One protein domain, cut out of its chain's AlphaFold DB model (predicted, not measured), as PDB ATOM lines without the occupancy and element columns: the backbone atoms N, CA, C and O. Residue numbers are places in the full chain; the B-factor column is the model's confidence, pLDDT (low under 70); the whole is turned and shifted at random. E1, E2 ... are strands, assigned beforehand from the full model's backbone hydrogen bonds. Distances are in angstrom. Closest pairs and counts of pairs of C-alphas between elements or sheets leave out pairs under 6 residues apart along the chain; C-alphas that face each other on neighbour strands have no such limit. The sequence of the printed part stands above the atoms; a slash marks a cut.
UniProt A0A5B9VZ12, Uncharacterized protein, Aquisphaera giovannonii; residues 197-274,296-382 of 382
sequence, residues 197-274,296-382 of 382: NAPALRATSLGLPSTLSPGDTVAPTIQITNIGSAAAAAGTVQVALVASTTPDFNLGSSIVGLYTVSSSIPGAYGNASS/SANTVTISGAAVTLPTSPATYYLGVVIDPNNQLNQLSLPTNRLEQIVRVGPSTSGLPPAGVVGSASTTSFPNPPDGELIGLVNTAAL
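AT A GLANCE: This is residues 197 to 274 and 296 to 382 of the 382 residues of an uncharacterized protein of Aquisphaera giovannonii (UniProt A0A5B9VZ12). With little regular structure, this is a sandwich: a twisted four-strand sheet partly face to face with a three-strand sheet, strands crossed, and a long tail, residues 345 to 382, without named elements. The printed part has 165 residues, seven strands, E1 to E7, holding 46, and no named helix: all strand. Both sheets are antiparallel, E4 E3 E6 E7 and E1 E2 E5. It is compact, radius of gyration of the C-alphas 16.5 A, spanning 53 by 42 by 23 A.

IN THESE COORDINATES: E3 is residues 238 to 244, E4 253 to 260 (19.9 A), E6 316 to 322, E7 339 to 344, ending at (-55.424, 38.587, 125.110). E1 is 201 to 207, from (-36.614, 54.649, 130.187), E2 221 to 226, E5 299 to 303.

HOW THE PARTS SIT: E3 and E6 are neighbours, N 242 and O 319 2.8 A apart. E4 bends by 60 degrees at residue 256. In the hairpin E1 and E2, N 204 and O 223 are 2.8 A apart. Between sheets, the closest C-alphas of E1 and E7, Leu 206 and Gln 340, are 5.7 A apart.

THE WHOLE: Residues 275 to 295 are cut out, an 11.2 A C-alpha gap. E1 to E2, E2 to E3, E5 to E6 and E6 to E7 are long links. Low-confidence residues include 347 to 382.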
ATOM      1  N   ASN A 197     -24.529  61.593 129.373       83.69
ATOM      2  CA  ASN A 197     -25.672  62.023 130.170       83.69
ATOM      3  C   ASN A 197     -26.960  61.978 129.349       83.69
ATOM      4  O   ASN A 197     -27.189  62.847 128.513       83.69
ATOM      5  N   ALA A 198     -27.778  60.951 129.565       84.06
ATOM      6  CA  ALA A 198     -29.031  60.764 128.839       84.06
ATOM      7  C   ALA A 198     -30.027  59.908 129.636       84.06
ATOM      8  O   ALA A 198     -29.597  59.138 130.507       84.06
ATOM      9  N   PRO A 199     -31.342  60.049 129.387       85.44
ATOM     10  CA  PRO A 199     -32.336  59.184 130.002       85.44
ATOM     11  C   PRO A 199     -32.223  57.762 129.443       85.44
ATOM     12  O   PRO A 199     -31.677  57.525 128.363       85.44
ATOM     13  N   ALA A 200     -32.743  56.800 130.190       83.62
ATOM     14  CA  ALA A 200     -32.940  55.436 129.719       83.62
ATOM     15  C   ALA A 200     -34.198  54.924 130.396       83.62
ATOM     16  O   ALA A 200     -34.201  54.663 131.601       83.62
ATOM     17  N   LEU A 201     -35.290  54.899 129.647       85.50
ATOM     18  CA  LEU A 201     -36.614  54.649 130.187       85.50
ATOM     19  C   LEU A 201     -36.971  53.177 130.039       85.50
ATOM     20  O   LEU A 201     -36.605  52.530 129.062       85.50
ATOM     21  N   ARG A 202     -37.680  52.648 131.035       84.94
ATOM     22  CA  ARG A 202     -38.130  51.260 131.052       84.94
ATOM     23  C   ARG A 202     -39.482  51.127 131.733       84.94
ATOM     24  O   ARG A 202     -39.667  51.648 132.832       84.94
ATOM     25  N   ALA A 203     -40.397  50.383 131.133       85.31
ATOM     26  CA  ALA A 203     -41.677  50.030 131.715       85.31
ATOM     27  C   ALA A 203     -41.470  48.950 132.785       85.31
ATOM     28  O   ALA A 203     -40.970  47.845 132.538       85.31
ATOM     29  N   THR A 204     -41.848  49.278 134.012       84.69
ATOM     30  CA  THR A 204     -41.708  48.406 135.181       84.69
ATOM     31  C   THR A 204     -43.006  47.714 135.559       84.69
ATOM     32  O   THR A 204     -42.943  46.645 136.163       84.69
ATOM     33  N   SER A 205     -44.154  48.259 135.149       85.06
ATOM     34  CA  SER A 205     -45.465  47.648 135.359       85.06
ATOM     35  C   SER A 205     -46.454  48.041 134.262       85.06
ATOM     36  O   SER A 205     -46.418  49.170 133.766       85.06
ATOM     37  N   LEU A 206     -47.345  47.108 133.925       89.75
ATOM     38  CA  LEU A 206     -48.550  47.328 133.132       89.75
ATOM     39  C   LEU A 206     -49.736  46.727 133.892       89.75
ATOM     40  O   LEU A 206     -49.875  45.512 134.001       89.75
ATOM     41  N   GLY A 207     -50.578  47.597 134.436       87.75
ATOM     42  CA  GLY A 207     -51.839  47.255 135.071       87.75
ATOM     43  C   GLY A 207     -52.954  47.190 134.036       87.75
ATOM     44  O   GLY A 207     -53.312  48.209 133.446       87.75
ATOM     45  N   LEU A 208     -53.496  45.991 133.848       87.25
ATOM     46  CA  LEU A 208     -54.660  45.680 133.022       87.25
ATOM     47  C   LEU A 208     -55.572  44.703 133.790       87.25
ATOM     48  O   LEU A 208     -55.109  44.070 134.745       87.25
ATOM     49  N   PRO A 209     -56.849  44.549 133.394       85.81
ATOM     50  CA  PRO A 209     -57.694  43.457 133.873       85.81
ATOM     51  C   PRO A 209     -57.017  42.085 133.721       85.81
ATOM     52  O   PRO A 209     -56.281  41.841 132.766       85.81
ATOM     53  N   SER A 210     -57.276  41.173 134.663       78.44
ATOM     54  CA  SER A 210     -56.644  39.842 134.713       78.44
ATOM     55  C   SER A 210     -57.085  38.898 133.591       78.44
ATOM     56  O   SER A 210     -56.399  37.920 133.299       78.44
ATOM     57  N   THR A 211     -58.220  39.188 132.962       82.12
ATOM     58  CA  THR A 211     -58.746  38.472 131.802       82.12
ATOM     59  C   THR A 211     -59.104  39.487 130.734       82.12
ATOM     60  O   THR A 211     -59.867  40.409 131.012       82.12
ATOM     61  N   LEU A 212     -58.568  39.300 129.530       85.12
ATOM     62  CA  LEU A 212     -58.797  40.175 128.387       85.12
ATOM     63  C   LEU A 212     -59.276  39.355 127.199       85.12
ATOM     64  O   LEU A 212     -58.673  38.330 126.860       85.12
ATOM     65  N   SER A 213     -60.319  39.841 126.547       86.19
ATOM     66  CA  SER A 213     -60.838  39.346 125.280       86.19
ATOM     67  C   SER A 213     -60.630  40.383 124.171       86.19
ATOM     68  O   SER A 213     -60.584  41.587 124.436       86.19
ATOM     69  N   PRO A 214     -60.500  39.941 122.907       85.00
ATOM     70  CA  PRO A 214     -60.527  40.852 121.770       85.00
ATOM     71  C   PRO A 214     -61.786  41.737 121.797       85.00
ATOM     72  O   PRO A 214     -62.885  41.229 122.009       85.00
ATOM     73  N   GLY A 215     -61.629  43.043 121.571       82.56
ATOM     74  CA  GLY A 215     -62.728  44.015 121.620       82.56
ATOM     75  C   GLY A 215     -63.009  44.646 122.988       82.56
ATOM     76  O   GLY A 215     -63.821  45.569 123.043       82.56
ATOM     77  N   ASP A 216     -62.361  44.207 124.073       82.88
ATOM     78  CA  ASP A 216     -62.546  44.821 125.396       82.88
ATOM     79  C   ASP A 216     -62.093  46.288 125.404       82.88
ATOM     80  O   ASP A 216     -61.118  46.651 124.749       82.88
ATOM     81  N   THR A 217     -62.760  47.139 126.185       86.25
ATOM     82  CA  THR A 217     -62.284  48.504 126.461       86.25
ATOM     83  C   THR A 217     -61.555  48.533 127.796       86.25
ATOM     84  O   THR A 217     -62.148  48.231 128.831       86.25
ATOM     85  N   VAL A 218     -60.276  48.912 127.778       85.44
ATOM     86  CA  VAL A 218     -59.372  48.891 128.936       85.44
ATOM     87  C   VAL A 218     -58.775  50.267 129.203       85.44
ATOM     88  O   VAL A 218     -58.466  51.005 128.276       85.44
ATOM     89  N   ALA A 219     -58.552  50.608 130.470       90.38
ATOM     90  CA  ALA A 219     -57.793  51.794 130.869       90.38
ATOM     91  C   ALA A 219     -56.477  51.345 131.537       90.38
ATOM     92  O   ALA A 219     -56.509  50.879 132.680       90.38
ATOM     93  N   PRO A 220     -55.326  51.403 130.840       91.81
ATOM     94  CA  PRO A 220     -54.077  50.862 131.366       91.81
ATOM     95  C   PRO A 220     -53.475  51.762 132.448       91.81
ATOM     96  O   PRO A 220     -53.479  52.987 132.335       91.81
ATOM     97  N   THR A 221     -52.869  51.155 133.466       91.88
ATOM     98  CA  THR A 221     -51.975  51.858 134.401       91.88
ATOM     99  C   THR A 221     -50.535  51.457 134.112       91.88
ATOM    100  O   THR A 221     -50.180  50.297 134.284       91.88
ATOM    101  N   ILE A 222     -49.691  52.382 133.667       90.00
ATOM    102  CA  ILE A 222     -48.321  52.077 133.227       90.00
ATOM    103  C   ILE A 222     -47.330  52.714 134.192       90.00
ATOM    104  O   ILE A 222     -47.415  53.911 134.455       90.00
ATOM    105  N   GLN A 223     -46.367  51.942 134.693       89.38
ATOM    106  CA  GLN A 223     -45.239  52.487 135.452       89.38
ATOM    107  C   GLN A 223     -43.983  52.503 134.599       89.38
ATOM    108  O   GLN A 223     -43.615  51.489 134.003       89.38
ATOM    109  N   ILE A 224     -43.316  53.652 134.568       87.00
ATOM    110  CA  ILE A 224     -42.088  53.872 133.807       87.00
ATOM    111  C   ILE A 224     -41.019  54.362 134.752       87.00
ATOM    112  O   ILE A 224     -41.209  55.358 135.442       87.00
ATOM    113  N   THR A 225     -39.877  53.691 134.736       84.50
ATOM    114  CA  THR A 225     -38.709  54.041 135.531       84.50
ATOM    115  C   THR A 225     -37.581  54.502 134.620       84.50
ATOM    116  O   THR A 225     -37.233  53.829 133.650       84.50
ATOM    117  N   ASN A 226     -36.968  55.633 134.955       83.88
ATOM    118  CA  ASN A 226     -35.749  56.104 134.313       83.88
ATOM    119  C   ASN A 226     -34.527  55.509 135.023       83.88
ATOM    120  O   ASN A 226     -34.188  55.875 136.151       83.88
ATOM    121  N   ILE A 227     -33.873  54.567 134.355       78.94
ATOM    122  CA  ILE A 227     -32.602  53.965 134.774       78.94
ATOM    123  C   ILE A 227     -31.399  54.704 134.182       78.94
ATOM    124  O   ILE A 227     -30.261  54.326 134.434       78.94
ATOM    125  N   GLY A 228     -31.634  55.728 133.365       78.06
ATOM    126  CA  GLY A 228     -30.590  56.566 132.806       78.06
ATOM    127  C   GLY A 228     -30.146  57.630 133.780       78.06
ATOM    128  O   GLY A 228     -30.624  57.746 134.909       78.06
ATOM    129  N   SER A 229     -29.197  58.421 133.322       77.50
ATOM    130  CA  SER A 229     -28.613  59.455 134.139       77.50
ATOM    131  C   SER A 229     -29.379  60.771 133.942       77.50
ATOM    132  O   SER A 229     -29.831  61.366 134.908       77.50
ATOM    133  N   ALA A 230     -29.649  61.226 132.724       83.25
ATOM    134  CA  ALA A 230     -30.401  62.474 132.570       83.25
ATOM    135  C   ALA A 230     -31.888  62.283 132.907       83.25
ATOM    136  O   ALA A 230     -32.448  61.201 132.715       83.25
ATOM    137  N   ALA A 231     -32.534  63.347 133.384       86.00
ATOM    138  CA  ALA A 231     -33.987  63.380 133.472       86.00
ATOM    139  C   ALA A 231     -34.603  63.333 132.065       86.00
ATOM    140  O   ALA A 231     -34.051  63.900 131.121       86.00
ATOM    141  N   ALA A 232     -35.751  62.673 131.934       88.75
ATOM    142  CA  ALA A 232     -36.595  62.821 130.758       88.75
ATOM    143  C   ALA A 232     -37.557  63.988 131.000       88.75
ATOM    144  O   ALA A 232     -38.243  64.011 132.024       88.75
ATOM    145  N   ALA A 233     -37.565  64.962 130.092       90.44
ATOM    146  CA  ALA A 233     -38.366  66.169 130.243       90.44
ATOM    147  C   ALA A 233     -39.871  65.861 130.216       90.44
ATOM    148  O   ALA A 233     -40.331  64.905 129.588       90.44
ATOM    149  N   ALA A 234     -40.644  66.697 130.907       88.94
ATOM    150  CA  ALA A 234     -42.097  66.656 130.839       88.94
ATOM    151  C   ALA A 234     -42.572  66.867 129.392       88.94
ATOM    152  O   ALA A 234     -42.037  67.711 128.676       88.94
ATOM    153  N   GLY A 235     -43.579  66.108 128.965       87.56
ATOM    154  CA  GLY A 235     -44.204  66.243 127.650       87.56
ATOM    155  C   GLY A 235     -43.428  65.627 126.484       87.56
ATOM    156  O   GLY A 235     -43.990  65.507 125.402       87.56
ATOM    157  N   THR A 236     -42.174  65.201 126.672       88.19
ATOM    158  CA  THR A 236     -41.370  64.615 125.583       88.19
ATOM    159  C   THR A 236     -41.486  63.097 125.503       88.19
ATOM    160  O   THR A 236     -41.166  62.507 124.479       88.19
ATOM    161  N   VAL A 237     -41.896  62.437 126.590       90.62
ATOM    162  CA  VAL A 237     -41.971  60.974 126.641       90.62
ATOM    163  C   VAL A 237     -43.322  60.498 126.129       90.62
ATOM    164  O   VAL A 237     -44.347  60.727 126.775       90.62
ATOM    165  N   GLN A 238     -43.303  59.792 125.000       91.00
ATOM    166  CA  GLN A 238     -44.454  59.072 124.466       91.00
ATOM    167  C   GLN A 238     -44.401  57.593 124.843       91.00
ATOM    168  O   GLN A 238     -43.334  56.985 124.907       91.00
ATOM    169  N   VAL A 239     -45.566  57.016 125.102       90.88
ATOM    170  CA  VAL A 239     -45.730  55.643 125.577       90.88
ATOM    171  C   VAL A 239     -46.886  55.032 124.815       90.88
ATOM    172  O   VAL A 239     -48.024  55.476 124.955       90.88
ATOM    173  N   ALA A 240     -46.604  54.024 124.007       90.25
ATOM    174  CA  ALA A 240     -47.620  53.296 123.275       90.25
ATOM    175  C   ALA A 240     -48.018  52.026 124.033       90.25
ATOM    176  O   ALA A 240     -47.161  51.244 124.451       90.25
ATOM    177  N   LEU A 241     -49.325  51.804 124.166       91.44
ATOM    178  CA  LEU A 241     -49.881  50.473 124.366       91.44
ATOM    179  C   LEU A 241     -50.043  49.838 122.993       91.44
ATOM    180  O   LEU A 241     -50.704  50.393 122.112       91.44
ATOM    181  N   VAL A 242     -49.450  48.671 122.822       89.44
ATOM    182  CA  VAL A 242     -49.304  48.047 121.519       89.44
ATOM    183  C   VAL A 242     -49.851  46.637 121.543       89.44
ATOM    184  O   VAL A 242     -49.484  45.852 122.414       89.44
ATOM    185  N   ALA A 243     -50.698  46.319 120.569       88.81
ATOM    186  CA  ALA A 243     -51.088  44.951 120.275       88.81
ATOM    187  C   ALA A 243     -50.114  44.340 119.266       88.81
ATOM    188  O   ALA A 243     -49.640  45.035 118.370       88.81
ATOM    189  N   SER A 244     -49.823  43.049 119.397       87.44
ATOM    190  CA  SER A 244     -49.016  42.279 118.451       87.44
ATOM    191  C   SER A 244     -49.423  40.815 118.427       87.44
ATOM    192  O   SER A 244     -49.751  40.229 119.456       87.44
ATOM    193  N   THR A 245     -49.334  40.177 117.265       84.81
ATOM    194  CA  THR A 245     -49.501  38.719 117.145       84.81
ATOM    195  C   THR A 245     -48.336  37.923 117.746       84.81
ATOM    196  O   THR A 245     -48.467  36.719 117.981       84.81
ATOM    197  N   THR A 246     -47.223  38.585 118.072       82.38
ATOM    198  CA  THR A 246     -46.045  37.989 118.713       82.38
ATOM    199  C   THR A 246     -45.639  38.756 119.979       82.38
ATOM    200  O   THR A 246     -46.078  39.883 120.177       82.38
ATOM    201  N   PRO A 247     -44.774  38.200 120.844       80.81
ATOM    202  CA  PRO A 247     -44.192  38.944 121.969       80.81
ATOM    203  C   PRO A 247     -43.295  40.133 121.562       80.81
ATOM    204  O   PRO A 247     -42.899  40.929 122.415       80.81
ATOM    205  N   ASP A 248     -42.960  40.241 120.278       80.25
ATOM    206  CA  ASP A 248     -42.113  41.282 119.711       80.25
ATOM    207  C   ASP A 248     -42.942  42.299 118.923       80.25
ATOM    208  O   ASP A 248     -44.025  42.001 118.419       80.25
ATOM    209  N   PHE A 249     -42.425  43.517 118.803       73.88
ATOM    210  CA  PHE A 249     -43.029  44.544 117.977       73.88
ATOM    211  C   PHE A 249     -42.562  44.393 116.512       73.88
ATOM    212  O   PHE A 249     -41.366  44.490 116.241       73.88
ATOM    213  N   ASN A 250     -43.476  44.124 115.567       69.69
ATOM    214  CA  ASN A 250     -43.182  43.880 114.145       69.69
ATOM    215  C   ASN A 250     -44.329  44.350 113.217       69.69
ATOM    216  O   ASN A 250     -45.242  45.036 113.657       69.69
ATOM    217  N   LEU A 251     -44.297  43.979 111.927       64.19
ATOM    218  CA  LEU A 251     -45.342  44.312 110.936       64.19
ATOM    219  C   LEU A 251     -46.762  43.876 111.340       64.19
ATOM    220  O   LEU A 251     -47.735  44.446 110.861       64.19
ATOM    221  N   GLY A 252     -46.893  42.873 112.209       65.94
ATOM    222  CA  GLY A 252     -48.159  42.422 112.780       65.94
ATOM    223  C   GLY A 252     -48.501  43.104 114.102       65.94
ATOM    224  O   GLY A 252     -49.194  42.492 114.919       65.94
ATOM    225  N   SER A 253     -47.988  44.316 114.340       79.62
ATOM    226  CA  SER A 253     -48.204  45.087 115.562       79.62
ATOM    227  C   SER A 253     -48.847  46.455 115.294       79.62
ATOM    228  O   SER A 253     -48.522  47.126 114.320       79.62
ATOM    229  N   SER A 254     -49.764  46.874 116.168       82.56
ATOM    230  CA  SER A 254     -50.532  48.117 116.033       82.56
ATOM    231  C   SER A 254     -50.567  48.876 117.352       82.56
ATOM    232  O   SER A 254     -50.852  48.286 118.402       82.56
ATOM    233  N   ILE A 255     -50.343  50.189 117.309       86.50
ATOM    234  CA  ILE A 255     -50.550  51.058 118.473       86.50
ATOM    235  C   ILE A 255     -52.051  51.123 118.750       86.50
ATOM    236  O   ILE A 255     -52.826  51.584 117.918       86.50
ATOM    237  N   VAL A 256     -52.445  50.640 119.923       87.38
ATOM    238  CA  VAL A 256     -53.834  50.652 120.386       87.38
ATOM    239  C   VAL A 256     -54.102  51.955 121.130       87.38
ATOM    240  O   VAL A 256     -55.105  52.606 120.869       87.38
ATOM    241  N   GLY A 257     -53.172  52.389 121.986       88.06
ATOM    242  CA  GLY A 257     -53.245  53.670 122.691       88.06
ATOM    243  C   GLY A 257     -51.893  54.373 122.735       88.06
ATOM    244  O   GLY A 257     -50.857  53.713 122.800       88.06
ATOM    245  N   LEU A 258     -51.898  55.705 122.722       89.88
ATOM    246  CA  LEU A 258     -50.698  56.535 122.832       89.88
ATOM    247  C   LEU A 258     -50.868  57.537 123.975       89.88
ATOM    248  O   LEU A 258     -51.846  58.282 124.025       89.88
ATOM    249  N   TYR A 259     -49.901  57.563 124.885       91.94
ATOM    250  CA  TYR A 259     -49.931  58.369 126.099       91.94
ATOM    251  C   TYR A 259     -48.683  59.244 126.182       91.94
ATOM    252  O   TYR A 259     -47.582  58.798 125.866       91.94
ATOM    253  N   THR A 260     -48.849  60.487 126.631       91.69
ATOM    254  CA  THR A 260     -47.733  61.413 126.869       91.69
ATOM    255  C   THR A 260     -47.522  61.581 128.365       91.69
ATOM    256  O   THR A 260     -48.474  61.830 129.106       91.69
ATOM    257  N   VAL A 261     -46.277  61.467 128.821       91.00
ATOM    258  CA  VAL A 261     -45.931  61.719 130.223       91.00
ATOM    259  C   VAL A 261     -45.898  63.224 130.467       91.00
ATOM    260  O   VAL A 261     -45.064  63.930 129.906       91.00
ATOM    261  N   SER A 262     -46.795  63.722 131.314       88.25
ATOM    262  CA  SER A 262     -46.922  65.154 131.617       88.25
ATOM    263  C   SER A 262     -45.918  65.668 132.653       88.25
ATOM    264  O   SER A 262     -45.732  66.874 132.777       88.25
ATOM    265  N   SER A 263     -45.263  64.777 133.395       88.75
ATOM    266  CA  SER A 263     -44.257  65.117 134.398       88.75
ATOM    267  C   SER A 263     -42.850  64.733 133.944       88.75
ATOM    268  O   SER A 263     -42.648  63.821 133.144       88.75
ATOM    269  N   SER A 264     -41.850  65.443 134.466       88.19
ATOM    270  CA  SER A 264     -40.452  65.053 134.283       88.19
ATOM    271  C   SER A 264     -40.197  63.738 135.016       88.19
ATOM    272  O   SER A 264     -40.617  63.592 136.163       88.19
ATOM    273  N   ILE A 265     -39.447  62.822 134.399       86.69
ATOM    274  CA  ILE A 265     -38.992  61.582 135.042       86.69
ATOM    275  C   ILE A 265     -37.524  61.769 135.445       86.69
ATOM    276  O   ILE A 265     -36.646  61.741 134.570       86.69
ATOM    277  N   PRO A 266     -37.217  61.979 136.740       83.56
ATOM    278  CA  PRO A 266     -35.848  62.170 137.207       83.56
ATOM    279  C   PRO A 266     -34.942  61.009 136.804       83.56
ATOM    280  O   PRO A 266     -35.383  59.863 136.764       83.56
ATOM    281  N   GLY A 267     -33.668  61.291 136.535       78.06
ATOM    282  CA  GLY A 267     -32.673  60.243 136.325       78.06
ATOM    283  C   GLY A 267     -32.461  59.377 137.566       78.06
ATOM    284  O   GLY A 267     -32.834  59.743 138.683       78.06
ATOM    285  N   ALA A 268     -31.772  58.254 137.394       72.38
ATOM    286  CA  ALA A 268     -31.396  57.342 138.473       72.38
ATOM    287  C   ALA A 268     -30.437  57.963 139.511       72.38
ATOM    288  O   ALA A 268     -30.167  57.338 140.535       72.38
ATOM    289  N   TYR A 269     -29.961  59.196 139.295       64.62
ATOM    290  CA  TYR A 269     -29.321  60.028 140.322       64.62
ATOM    291  C   TYR A 269     -30.258  60.424 141.461       64.62
ATOM    292  O   TYR A 269     -29.794  60.766 142.548       64.62
ATOM    293  N   GLY A 270     -31.558  60.480 141.157       53.44
ATOM    294  CA  GLY A 270     -32.526  61.269 141.894       53.44
ATOM    295  C   GLY A 270     -32.951  60.667 143.217       53.44
ATOM    296  O   GLY A 270     -33.312  61.444 144.091       53.44
ATOM    297  N   ASN A 271     -32.920  59.340 143.393       52.75
ATOM    298  CA  ASN A 271     -33.423  58.737 144.622       52.75
ATOM    299  C   ASN A 271     -32.851  57.359 144.981       52.75
ATOM    300  O   ASN A 271     -32.425  56.576 144.133       52.75
ATOM    301  N   ALA A 272     -32.853  57.123 146.292       44.03
ATOM    302  CA  ALA A 272     -32.196  56.053 147.022       44.03
ATOM    303  C   ALA A 272     -32.526  54.636 146.528       44.03
ATOM    304  O   ALA A 272     -33.629  54.125 146.725       44.03
ATOM    305  N   SER A 273     -31.514  53.944 146.002       40.84
ATOM    306  CA  SER A 273     -31.479  52.485 146.055       40.84
ATOM    307  C   SER A 273     -30.455  52.075 147.107       40.84
ATOM    308  O   SER A 273     -29.247  52.273 146.952       40.84
ATOM    309  N   SER A 274     -30.944  51.535 148.218       35.84
ATOM    310  CA  SER A 274     -30.122  50.923 149.251       35.84
ATOM    311  C   SER A 274     -29.494  49.638 148.704       35.84
ATOM    312  O   SER A 274     -30.032  48.546 148.847       35.84
ATOM    313  N   SER A 296     -39.954  54.570 143.647       57.97
ATOM    314  CA  SER A 296     -38.669  55.256 143.500       57.97
ATOM    315  C   SER A 296     -38.911  56.546 142.719       57.97
ATOM    316  O   SER A 296     -39.564  56.490 141.683       57.97
ATOM    317  N   ALA A 297     -38.421  57.706 143.166       65.56
ATOM    318  CA  ALA A 297     -38.821  58.976 142.540       65.56
ATOM    319  C   ALA A 297     -38.350  59.165 141.086       65.56
ATOM    320  O   ALA A 297     -38.671  60.168 140.462       65.56
ATOM    321  N   ASN A 298     -37.574  58.225 140.545       76.81
ATOM    322  CA  ASN A 298     -37.301  58.094 139.116       76.81
ATOM    323  C   ASN A 298     -38.372  57.262 138.383       76.81
ATOM    324  O   ASN A 298     -38.123  56.796 137.274       76.81
ATOM    325  N   THR A 299     -39.527  57.022 139.007       83.12
ATOM    326  CA  THR A 299     -40.663  56.281 138.457       83.12
ATOM    327  C   THR A 299     -41.878  57.185 138.375       83.12
ATOM    328  O   THR A 299     -42.224  57.862 139.340       83.12
ATOM    329  N   VAL A 300     -42.550  57.159 137.232       87.62
ATOM    330  CA  VAL A 300     -43.842  57.807 137.021       87.62
ATOM    331  C   VAL A 300     -44.899  56.740 136.771       87.62
ATOM    332  O   VAL A 300     -44.628  55.733 136.117       87.62
ATOM    333  N   THR A 301     -46.100  56.963 137.300       89.75
ATOM    334  CA  THR A 301     -47.281  56.163 136.965       89.75
ATOM    335  C   THR A 301     -48.174  56.984 136.045       89.75
ATOM    336  O   THR A 301     -48.483  58.134 136.349       89.75
ATOM    337  N   ILE A 302     -48.584  56.392 134.931       89.88
ATOM    338  CA  ILE A 302     -49.510  56.968 133.960       89.88
ATOM    339  C   ILE A 302     -50.824  56.211 134.085       89.88
ATOM    340  O   ILE A 302     -50.847  54.988 133.948       89.88
ATOM    341  N   SER A 303     -51.916  56.936 134.300       90.81
ATOM    342  CA  SER A 303     -53.268  56.412 134.111       90.81
ATOM    343  C   SER A 303     -53.697  56.736 132.686       90.81
ATOM    344  O   SER A 303     -54.005  57.885 132.367       90.81
ATOM    345  N   GLY A 304     -53.628  55.741 131.806       86.56
ATOM    346  CA  GLY A 304     -53.988  55.889 130.406       86.56
ATOM    347  C   GLY A 304     -55.495  56.059 130.228       86.56
ATOM    348  O   GLY A 304     -56.291  55.434 130.926       86.56
ATOM    349  N   ALA A 305     -55.883  56.893 129.264       88.19
ATOM    350  CA  ALA A 305     -57.260  56.953 128.793       88.19
ATOM    351  C   ALA A 305     -57.738  55.572 128.311       88.19
ATOM    352  O   ALA A 305     -56.944  54.775 127.793       88.19
ATOM    353  N   ALA A 306     -59.037  55.321 128.488       88.44
ATOM    354  CA  ALA A 306     -59.676  54.085 128.066       88.44
ATOM    355  C   ALA A 306     -59.527  53.883 126.554       88.44
ATOM    356  O   ALA A 306     -59.691  54.819 125.771       88.44
ATOM    357  N   VAL A 307     -59.211  52.655 126.159       85.31
ATOM    358  CA  VAL A 307     -58.931  52.279 124.784       85.31
ATOM    359  C   VAL A 307     -59.533  50.923 124.476       85.31
ATOM    360  O   VAL A 307     -59.482  50.012 125.302       85.31
ATOM    361  N   THR A 308     -60.111  50.787 123.290       85.56
ATOM    362  CA  THR A 308     -60.733  49.537 122.872       85.56
ATOM    363  C   THR A 308     -59.752  48.680 122.096       85.56
ATOM    364  O   THR A 308     -59.096  49.140 121.162       85.56
ATOM    365  N   LEU A 309     -59.632  47.426 122.512       86.06
ATOM    366  CA  LEU A 309     -58.671  46.492 121.965       86.06
ATOM    367  C   LEU A 309     -59.122  45.946 120.595       86.06
ATOM    368  O   LEU A 309     -60.326  45.849 120.340       86.06
ATOM    369  N   PRO A 310     -58.190  45.517 119.720       83.12
ATOM    370  CA  PRO A 310     -58.539  44.881 118.452       83.12
ATOM    371  C   PRO A 310     -59.409  43.634 118.647       83.12
ATOM    372  O   PRO A 310     -59.189  42.849 119.576       83.12
ATOM    373  N   THR A 311     -60.370  43.418 117.749       79.69
ATOM    374  CA  THR A 311     -61.259  42.236 117.747       79.69
ATOM    375  C   THR A 311     -60.675  41.026 117.023       79.69
ATOM    376  O   THR A 311     -61.203  39.922 117.138       79.69
ATOM    377  N   SER A 312     -59.583  41.213 116.280       73.44
ATOM    378  CA  SER A 312     -58.903  40.167 115.519       73.44
ATOM    379  C   SER A 312     -57.386  40.394 115.545       73.44
ATOM    380  O   SER A 312     -56.968  41.554 115.455       73.44
ATOM    381  N   PRO A 313     -56.558  39.332 115.631       80.62
ATOM    382  CA  PRO A 313     -56.935  37.910 115.703       80.62
ATOM    383  C   PRO A 313     -57.535  37.497 117.057       80.62
ATOM    384  O   PRO A 313     -57.505  38.252 118.023       80.62
ATOM    385  N   ALA A 314     -58.066  36.270 117.145       80.06
ATOM    386  CA  ALA A 314     -58.684  35.746 118.370       80.06
ATOM    387  C   ALA A 314     -57.722  35.686 119.572       80.06
ATOM    388  O   ALA A 314     -58.167  35.656 120.718       80.06
ATOM    389  N   THR A 315     -56.410  35.660 119.317       84.94
ATOM    390  CA  THR A 315     -55.372  35.743 120.347       84.94
ATOM    391  C   THR A 315     -54.231  36.636 119.897       84.94
ATOM    392  O   THR A 315     -53.699  36.437 118.806       84.94
ATOM    393  N   TYR A 316     -53.804  37.546 120.765       87.62
ATOM    394  CA  TYR A 316     -52.637  38.402 120.557       87.62
ATOM    395  C   TYR A 316     -52.024  38.800 121.903       87.62
ATOM    396  O   TYR A 316     -52.492  38.394 122.969       87.62
ATOM    397  N   TYR A 317     -50.951  39.570 121.851       89.88
ATOM    398  CA  TYR A 317     -50.241  40.120 122.992       89.88
ATOM    399  C   TYR A 317     -50.442  41.627 123.050       89.88
ATOM    400  O   TYR A 317     -50.459  42.292 122.019       89.88
ATOM    401  N   LEU A 318     -50.562  42.158 124.258       91.19
ATOM    402  CA  LEU A 318     -50.421  43.572 124.556       91.19
ATOM    403  C   LEU A 318     -49.090  43.806 125.249       91.19
ATOM    404  O   LEU A 318     -48.648  42.978 126.044       91.19
ATOM    405  N   GLY A 319     -48.483  44.953 125.002       90.94
ATOM    406  CA  GLY A 319     -47.335  45.404 125.768       90.94
ATOM    407  C   GLY A 319     -47.064  46.882 125.576       90.94
ATOM    408  O   GLY A 319     -47.750  47.573 124.824       90.94
ATOM    409  N   VAL A 320     -46.067  47.366 126.299       90.00
ATOM    410  CA  VAL A 320     -45.673  48.769 126.316       90.00
ATOM    411  C   VAL A 320     -44.456  48.964 125.425       90.00
ATOM    412  O   VAL A 320     -43.491  48.200 125.499       90.00
ATOM    413  N   VAL A 321     -44.498  50.020 124.618       88.06
ATOM    414  CA  VAL A 321     -43.343  50.553 123.893       88.06
ATOM    415  C   VAL A 321     -43.149  51.997 124.333       88.06
ATOM    416  O   VAL A 321     -44.060  52.817 124.232       88.06
ATOM    417  N   ILE A 322     -41.966  52.305 124.854       87.25
ATOM    418  CA  ILE A 322     -41.593  53.671 125.219       87.25
ATOM    419  C   ILE A 322     -40.886  54.299 124.029       87.25
ATOM    420  O   ILE A 322     -40.019  53.666 123.433       87.25
ATOM    421  N   ASP A 323     -41.237  55.546 123.732       85.12
ATOM    422  CA  ASP A 323     -40.707  56.310 122.608       85.12
ATOM    423  C   ASP A 323     -40.863  55.575 121.260       85.12
ATOM    424  O   ASP A 323     -39.878  55.297 120.576       85.12
ATOM    425  N   PRO A 324     -42.107  55.235 120.862       82.19
ATOM    426  CA  PRO A 324     -42.372  54.450 119.651       82.19
ATOM    427  C   PRO A 324     -41.854  55.116 118.367       82.19
ATOM    428  O   PRO A 324     -41.571  54.428 117.391       82.19
ATOM    429  N   ASN A 325     -41.704  56.444 118.388       80.81
ATOM    430  CA  ASN A 325     -41.237  57.258 117.269       80.81
ATOM    431  C   ASN A 325     -39.739  57.603 117.361       80.81
ATOM    432  O   ASN A 325     -39.245  58.382 116.548       80.81
ATOM    433  N   ASN A 326     -39.026  57.055 118.353       80.69
ATOM    434  CA  ASN A 326     -37.594  57.255 118.582       80.69
ATOM    435  C   ASN A 326     -37.165  58.740 118.580       80.69
ATOM    436  O   ASN A 326     -36.158  59.120 117.978       80.69
ATOM    437  N   GLN A 327     -37.958  59.598 119.224       82.06
ATOM    438  CA  GLN A 327     -37.699  61.035 119.326       82.06
ATOM    439  C   GLN A 327     -36.824  61.385 120.537       82.06
ATOM    440  O   GLN A 327     -36.246  62.475 120.596       82.06
ATOM    441  N   LEU A 328     -36.703  60.482 121.515       83.75
ATOM    442  CA  LEU A 328     -35.868  60.678 122.691       83.75
ATOM    443  C   LEU A 328     -34.453  60.166 122.451       83.75
ATOM    444  O   LEU A 328     -34.205  59.019 122.092       83.75
ATOM    445  N   ASN A 329     -33.481  60.997 122.805       84.19
ATOM    446  CA  ASN A 329     -32.081  60.615 122.737       84.19
ATOM    447  C   ASN A 329     -31.652  59.794 123.972       84.19
ATOM    448  O   ASN A 329     -30.998  60.322 124.880       84.19
ATOM    449  N   GLN A 330     -32.022  58.513 124.012       83.06
ATOM    450  CA  GLN A 330     -31.814  57.605 125.151       83.06
ATOM    451  C   GLN A 330     -30.445  56.896 125.139       83.06
ATOM    452  O   GLN A 330     -29.726  56.908 124.140       83.06
ATOM    453  N   LEU A 331     -30.044  56.298 126.269       74.88
ATOM    454  CA  LEU A 331     -28.847  55.435 126.347       74.88
ATOM    455  C   LEU A 331     -29.104  54.015 125.842       74.88
ATOM    456  O   LEU A 331     -28.188  53.352 125.361       74.88
ATOM    457  N   SER A 332     -30.326  53.526 126.026       67.00
ATOM    458  CA  SER A 332     -30.780  52.260 125.470       67.00
ATOM    459  C   SER A 332     -31.207  52.488 124.029       67.00
ATOM    460  O   SER A 332     -32.035  53.354 123.765       67.00
ATOM    461  N   LEU A 333     -30.654  51.694 123.113       58.91
ATOM    462  CA  LEU A 333     -31.216  51.573 121.772       58.91
ATOM    463  C   LEU A 333     -32.609  50.934 121.891       58.91
ATOM    464  O   LEU A 333     -32.771  50.037 122.729       58.91
ATOM    465  N   PRO A 334     -33.600  51.367 121.093       58.31
ATOM    466  CA  PRO A 334     -34.901  50.716 121.065       58.31
ATOM    467  C   PRO A 334     -34.707  49.230 120.741       58.31
ATOM    468  O   PRO A 334     -34.069  48.863 119.756       58.31
ATOM    469  N   THR A 335     -35.203  48.360 121.619       59.91
ATOM    470  CA  THR A 335     -35.308  46.929 121.329       59.91
ATOM    471  C   THR A 335     -36.692  46.670 120.768       59.91
ATOM    472  O   THR A 335     -37.665  47.112 121.374       59.91
ATOM    473  N   ASN A 336     -36.803  45.896 119.688       60.47
ATOM    474  CA  ASN A 336     -38.086  45.553 119.049       60.47
ATOM    475  C   ASN A 336     -38.937  44.570 119.879       60.47
ATOM    476  O   ASN A 336     -39.653  43.738 119.333       60.47
ATOM    477  N   ARG A 337     -38.849  44.624 121.208       73.69
ATOM    478  CA  ARG A 337     -39.530  43.724 122.131       73.69
ATOM    479  C   ARG A 337     -40.493  44.516 122.998       73.69
ATOM    480  O   ARG A 337     -40.110  45.529 123.576       73.69
ATOM    481  N   LEU A 338     -41.714  44.006 123.127       74.75
ATOM    482  CA  LEU A 338     -42.710  44.576 124.023       74.75
ATOM    483  C   LEU A 338     -42.263  44.451 125.486       74.75
ATOM    484  O   LEU A 338     -41.770  43.404 125.923       74.75
ATOM    485  N   GLU A 339     -42.490  45.501 126.267       82.88
ATOM    486  CA  GLU A 339     -42.307  45.461 127.715       82.88
ATOM    487  C   GLU A 339     -43.634  45.150 128.416       82.88
ATOM    488  O   GLU A 339     -44.694  45.571 127.965       82.88
ATOM    489  N   GLN A 340     -43.583  44.417 129.535       86.38
ATOM    490  CA  GLN A 340     -44.766  44.064 130.338       86.38
ATOM    491  C   GLN A 340     -45.877  43.379 129.520       86.38
ATOM    492  O   GLN A 340     -46.993  43.874 129.400       86.38
ATOM    493  N   ILE A 341     -45.542  42.233 128.927       87.75
ATOM    494  CA  ILE A 341     -46.403  41.539 127.966       87.75
ATOM    495  C   ILE A 341     -47.588  40.862 128.666       87.75
ATOM    496  O   ILE A 341     -47.398  40.078 129.597       87.75
ATOM    497  N   VAL A 342     -48.796  41.095 128.155       88.25
ATOM    498  CA  VAL A 342     -50.048  40.458 128.588       88.25
ATOM    499  C   VAL A 342     -50.692  39.758 127.397       88.25
ATOM    500  O   VAL A 342     -50.704  40.289 126.292       88.25
ATOM    501  N   ARG A 343     -51.232  38.553 127.591       90.12
ATOM    502  CA  ARG A 343     -51.943  37.824 126.533       90.12
ATOM    503  C   ARG A 343     -53.429  38.185 126.538       90.12
ATOM    504  O   ARG A 343     -54.045  38.222 127.598       90.12
ATOM    505  N   VAL A 344     -53.992  38.381 125.351       87.94
ATOM    506  CA  VAL A 344     -55.424  38.587 125.110       87.94
ATOM    507  C   VAL A 344     -56.000  37.356 124.410       87.94
ATOM    508  O   VAL A 344     -55.414  36.854 123.445       87.94
ATOM    509  N   GLY A 345     -57.148  36.876 124.887       82.25
ATOM    510  CA  GLY A 345     -57.919  35.786 124.288       82.25
ATOM    511  C   GLY A 345     -57.429  34.352 124.577       82.25
ATOM    512  O   GLY A 345     -56.428  34.143 125.274       82.25
ATOM    513  N   PRO A 346     -58.114  33.333 124.007       70.50
ATOM    514  CA  PRO A 346     -59.279  33.454 123.123       70.50
ATOM    515  C   PRO A 346     -60.545  33.848 123.889       70.50
ATOM    516  O   PRO A 346     -60.659  33.575 125.080       70.50
ATOM    517  N   SER A 347     -61.492  34.484 123.199       59.16
ATOM    518  CA  SER A 347     -62.805  34.824 123.756       59.16
ATOM    519  C   SER A 347     -63.464  33.578 124.352       59.16
ATOM    520  O   SER A 347     -63.749  32.614 123.634       59.16
ATOM    521  N   THR A 348     -63.687  33.573 125.666       56.22
ATOM    522  CA  THR A 348     -64.421  32.502 126.337       56.22
ATOM    523  C   THR A 348     -65.884  32.593 125.919       56.22
ATOM    524  O   THR A 348     -66.611  33.503 126.304       56.22
ATOM    525  N   SER A 349     -66.316  31.650 125.083       46.81
ATOM    526  CA  SER A 349     -67.718  31.500 124.692       46.81
ATOM    527  C   SER A 349     -68.616  31.483 125.936       46.81
ATOM    528  O   SER A 349     -68.565  30.533 126.715       46.81
ATOM    529  N   GLY A 350     -69.456  32.508 126.103       53.00
ATOM    530  CA  GLY A 350     -70.543  32.523 127.087       53.00
ATOM    531  C   GLY A 350     -70.264  33.203 128.432       53.00
ATOM    532  O   GLY A 350     -71.131  33.141 129.300       53.00
ATOM    533  N   LEU A 351     -69.121  33.872 128.622       48.94
ATOM    534  CA  LEU A 351     -68.905  34.747 129.783       48.94
ATOM    535  C   LEU A 351     -68.944  36.221 129.351       48.94
ATOM    536  O   LEU A 351     -68.378  36.553 128.308       48.94
ATOM    537  N   PRO A 352     -69.609  37.113 130.111       47.84
ATOM    538  CA  PRO A 352     -69.561  38.539 129.823       47.84
ATOM    539  C   PRO A 352     -68.104  39.024 129.913       47.84
ATOM    540  O   PRO A 352     -67.380  38.583 130.812       47.84
ATOM    541  N   PRO A 353     -67.656  39.909 129.006       48.47
ATOM    542  CA  PRO A 353     -66.297  40.422 129.055       48.47
ATOM    543  C   PRO A 353     -66.056  41.159 130.381       48.47
ATOM    544  O   PRO A 353     -66.914  41.898 130.876       48.47
ATOM    545  N   ALA A 354     -64.915  40.895 131.014       46.78
ATOM    546  CA  ALA A 354     -64.617  41.419 132.340       46.78
ATOM    547  C   ALA A 354     -64.122  42.872 132.242       46.78
ATOM    548  O   ALA A 354     -63.138  43.152 131.568       46.78
ATOM    549  N   GLY A 355     -64.769  43.797 132.960       48.56
ATOM    550  CA  GLY A 355     -64.260  45.165 133.143       48.56
ATOM    551  C   GLY A 355     -64.521  46.140 131.989       48.56
ATOM    552  O   GLY A 355     -63.832  47.149 131.882       48.56
ATOM    553  N   VAL A 356     -65.521  45.859 131.152       41.69
ATOM    554  CA  VAL A 356     -65.907  46.688 130.005       41.69
ATOM    555  C   VAL A 356     -66.380  48.074 130.452       41.69
ATOM    556  O   VAL A 356     -67.450  48.211 131.045       41.69
ATOM    557  N   VAL A 357     -65.633  49.121 130.101       41.81
ATOM    558  CA  VAL A 357     -66.149  50.498 130.109       41.81
ATOM    559  C   VAL A 357     -66.558  50.855 128.676       41.81
ATOM    560  O   VAL A 357     -65.801  51.477 127.944       41.81
ATOM    561  N   GLY A 358     -67.748  50.416 128.252       47.84
ATOM    562  CA  GLY A 358     -68.340  50.760 126.947       47.84
ATOM    563  C   GLY A 358     -68.257  49.683 125.853       47.84
ATOM    564  O   GLY A 358     -67.513  48.720 125.952       47.84
ATOM    565  N   SER A 359     -69.072  49.830 124.807       44.38
ATOM    566  CA  SER A 359     -69.267  48.838 123.737       44.38
ATOM    567  C   SER A 359     -67.974  48.442 123.005       44.38
ATOM    568  O   SER A 359     -67.104  49.278 122.775       44.38
ATOM    569  N   ALA A 360     -67.880  47.171 122.600       40.97
ATOM    570  CA  ALA A 360     -66.749  46.643 121.838       40.97
ATOM    571  C   ALA A 360     -66.588  47.353 120.479       40.97
ATOM    572  O   ALA A 360     -67.560  47.543 119.746       40.97
ATOM    573  N   SER A 361     -65.353  47.729 120.142       43.94
ATOM    574  CA  SER A 361     -64.991  48.360 118.868       43.94
ATOM    575  C   SER A 361     -64.962  47.318 117.756       43.94
ATOM    576  O   SER A 361     -64.542  46.188 117.973       43.94
ATOM    577  N   THR A 362     -65.355  47.691 116.541       41.97
ATOM    578  CA  THR A 362     -65.292  46.830 115.346       41.97
ATOM    579  C   THR A 362     -63.976  46.963 114.573       41.97
ATOM    580  O   THR A 362     -63.821  46.346 113.520       41.97
ATOM    581  N   THR A 363     -63.014  47.750 115.064       45.47
ATOM    582  CA  THR A 363     -61.746  48.003 114.365       45.47
ATOM    583  C   THR A 363     -60.863  46.754 114.346       45.47
ATOM    584  O   THR A 363     -60.341  46.320 115.377       45.47
ATOM    585  N   SER A 364     -60.675  46.188 113.154       49.91
ATOM    586  CA  SER A 364     -59.603  45.235 112.868       49.91
ATOM    587  C   SER A 364     -58.246  45.888 113.099       49.91
ATOM    588  O   SER A 364     -58.133  47.102 112.954       49.91
ATOM    589  N   PHE A 365     -57.230  45.079 113.397       45.50
ATOM    590  CA  PHE A 365     -55.829  45.484 113.486       45.50
ATOM    591  C   PHE A 365     -55.464  46.473 112.359       45.50
ATOM    592  O   PHE A 365     -55.389  46.059 111.197       45.50
ATOM    593  N   PRO A 366     -55.329  47.781 112.639       48.25
ATOM    594  CA  PRO A 366     -54.954  48.718 111.602       48.25
ATOM    595  C   PRO A 366     -53.466  48.507 111.339       48.25
ATOM    596  O   PRO A 366     -52.651  48.587 112.259       48.25
ATOM    597  N   ASN A 367     -53.105  48.246 110.083       46.06
ATOM    598  CA  ASN A 367     -51.748  48.553 109.652       46.06
ATOM    599  C   ASN A 367     -51.490  50.031 110.008       46.06
ATOM    600  O   ASN A 367     -52.414  50.841 109.848       46.06
ATOM    601  N   PRO A 368     -50.306  50.390 110.529       42.84
ATOM    602  CA  PRO A 368     -50.000  51.775 110.863       42.84
ATOM    603  C   PRO A 368     -50.310  52.688 109.653       42.84
ATOM    604  O   PRO A 368     -50.082  52.272 108.513       42.84
ATOM    605  N   PRO A 369     -50.916  53.875 109.865       37.72
ATOM    606  CA  PRO A 369     -51.467  54.730 108.800       37.72
ATOM    607  C   PRO A 369     -50.433  55.201 107.763       37.72
ATOM    608  O   PRO A 369     -50.791  55.661 106.682       37.72
ATOM    609  N   ASP A 370     -49.160  55.063 108.095       40.78
ATOM    610  CA  ASP A 370     -47.963  55.384 107.333       40.78
ATOM    611  C   ASP A 370     -47.316  54.161 106.656       40.78
ATOM    612  O   ASP A 370     -46.422  54.332 105.835       40.78
ATOM    613  N   GLY A 371     -47.752  52.927 106.946       42.69
ATOM    614  CA  GLY A 371     -47.150  51.699 106.397       42.69
ATOM    615  C   GLY A 371     -45.694  51.462 106.827       42.69
ATOM    616  O   GLY A 371     -45.074  50.489 106.396       42.69
ATOM    617  N   GLU A 372     -45.167  52.334 107.683       44.06
ATOM    618  CA  GLU A 372     -43.815  52.307 108.214       44.06
ATOM    619  C   GLU A 372     -43.734  51.411 109.452       44.06
ATOM    620  O   GLU A 372     -44.693  51.196 110.203       44.06
ATOM    621  N   LEU A 373     -42.544  50.863 109.665       45.19
ATOM    622  CA  LEU A 373     -42.237  50.047 110.830       45.19
ATOM    623  C   LEU A 373     -42.172  50.964 112.054       45.19
ATOM    624  O   LEU A 373     -41.228  51.736 112.199       45.19
ATOM    625  N   ILE A 374     -43.128  50.849 112.976       45.59
ATOM    626  CA  ILE A 374     -42.981  51.441 114.315       45.59
ATOM    627  C   ILE A 374     -41.650  50.912 114.903       45.59
ATOM    628  O   ILE A 374     -41.435  49.706 115.036       45.59
ATOM    629  N   GLY A 375     -40.715  51.816 115.199       41.66
ATOM    630  CA  GLY A 375     -39.440  51.491 115.846       41.66
ATOM    631  C   GLY A 375     -38.237  51.128 114.958       41.66
ATOM    632  O   GLY A 375     -37.193  50.803 115.524       41.66
ATOM    633  N   LEU A 376     -38.291  51.215 113.620       39.09
ATOM    634  CA  LEU A 376     -37.061  51.195 112.808       39.09
ATOM    635  C   LEU A 376     -36.635  52.616 112.439       39.09
ATOM    636  O   LEU A 376     -37.369  53.372 111.814       39.09
ATOM    637  N   VAL A 377     -35.412  52.969 112.843       35.81
ATOM    638  CA  VAL A 377     -34.707  54.160 112.360       35.81
ATOM    639  C   VAL A 377     -34.739  54.124 110.838       35.81
ATOM    640  O   VAL A 377     -34.249  53.163 110.244       35.81
ATOM    641  N   ASN A 378     -35.296  55.161 110.218       33.44
ATOM    642  CA  ASN A 378     -35.175  55.356 108.786       33.44
ATOM    643  C   ASN A 378     -33.682  55.503 108.451       33.44
ATOM    644  O   ASN A 378     -33.090  56.568 108.621       33.44
ATOM    645  N   THR A 379     -33.044  54.420 108.014       34.38
ATOM    646  CA  THR A 379     -31.643  54.417 107.574       34.38
ATOM    647  C   THR A 379     -31.438  55.197 106.275       34.38
ATOM    648  O   THR A 379     -30.295  55.366 105.864       34.38
ATOM    649  N   ALA A 380     -32.503  55.720 105.651       33.03
ATOM    650  CA  ALA A 380     -32.410  56.638 104.518       33.03
ATOM    651  C   ALA A 380     -32.191  58.112 104.923       33.03
ATOM    652  O   ALA A 380     -32.110  58.969 104.048       33.03
ATOM    653  N   ALA A 381     -32.087  58.415 106.224       32.56
ATOM    654  CA  ALA A 381     -31.798  59.754 106.742       32.56
ATOM    655  C   ALA A 381     -30.496  59.809 107.572       32.56
ATOM    656  O   ALA A 381     -30.446  60.479 108.606       32.56
ATOM    657  N   LEU A 382     -29.461  59.084 107.128       29.50
ATOM    658  CA  LEU A 382     -28.069  59.290 107.548       29.50
ATOM    659  C   LEU A 382     -27.301  60.091 106.498       29.50
ATOM    660  O   LEU A 382     -27.333  59.675 105.317       29.50
TER     661      LEU A 382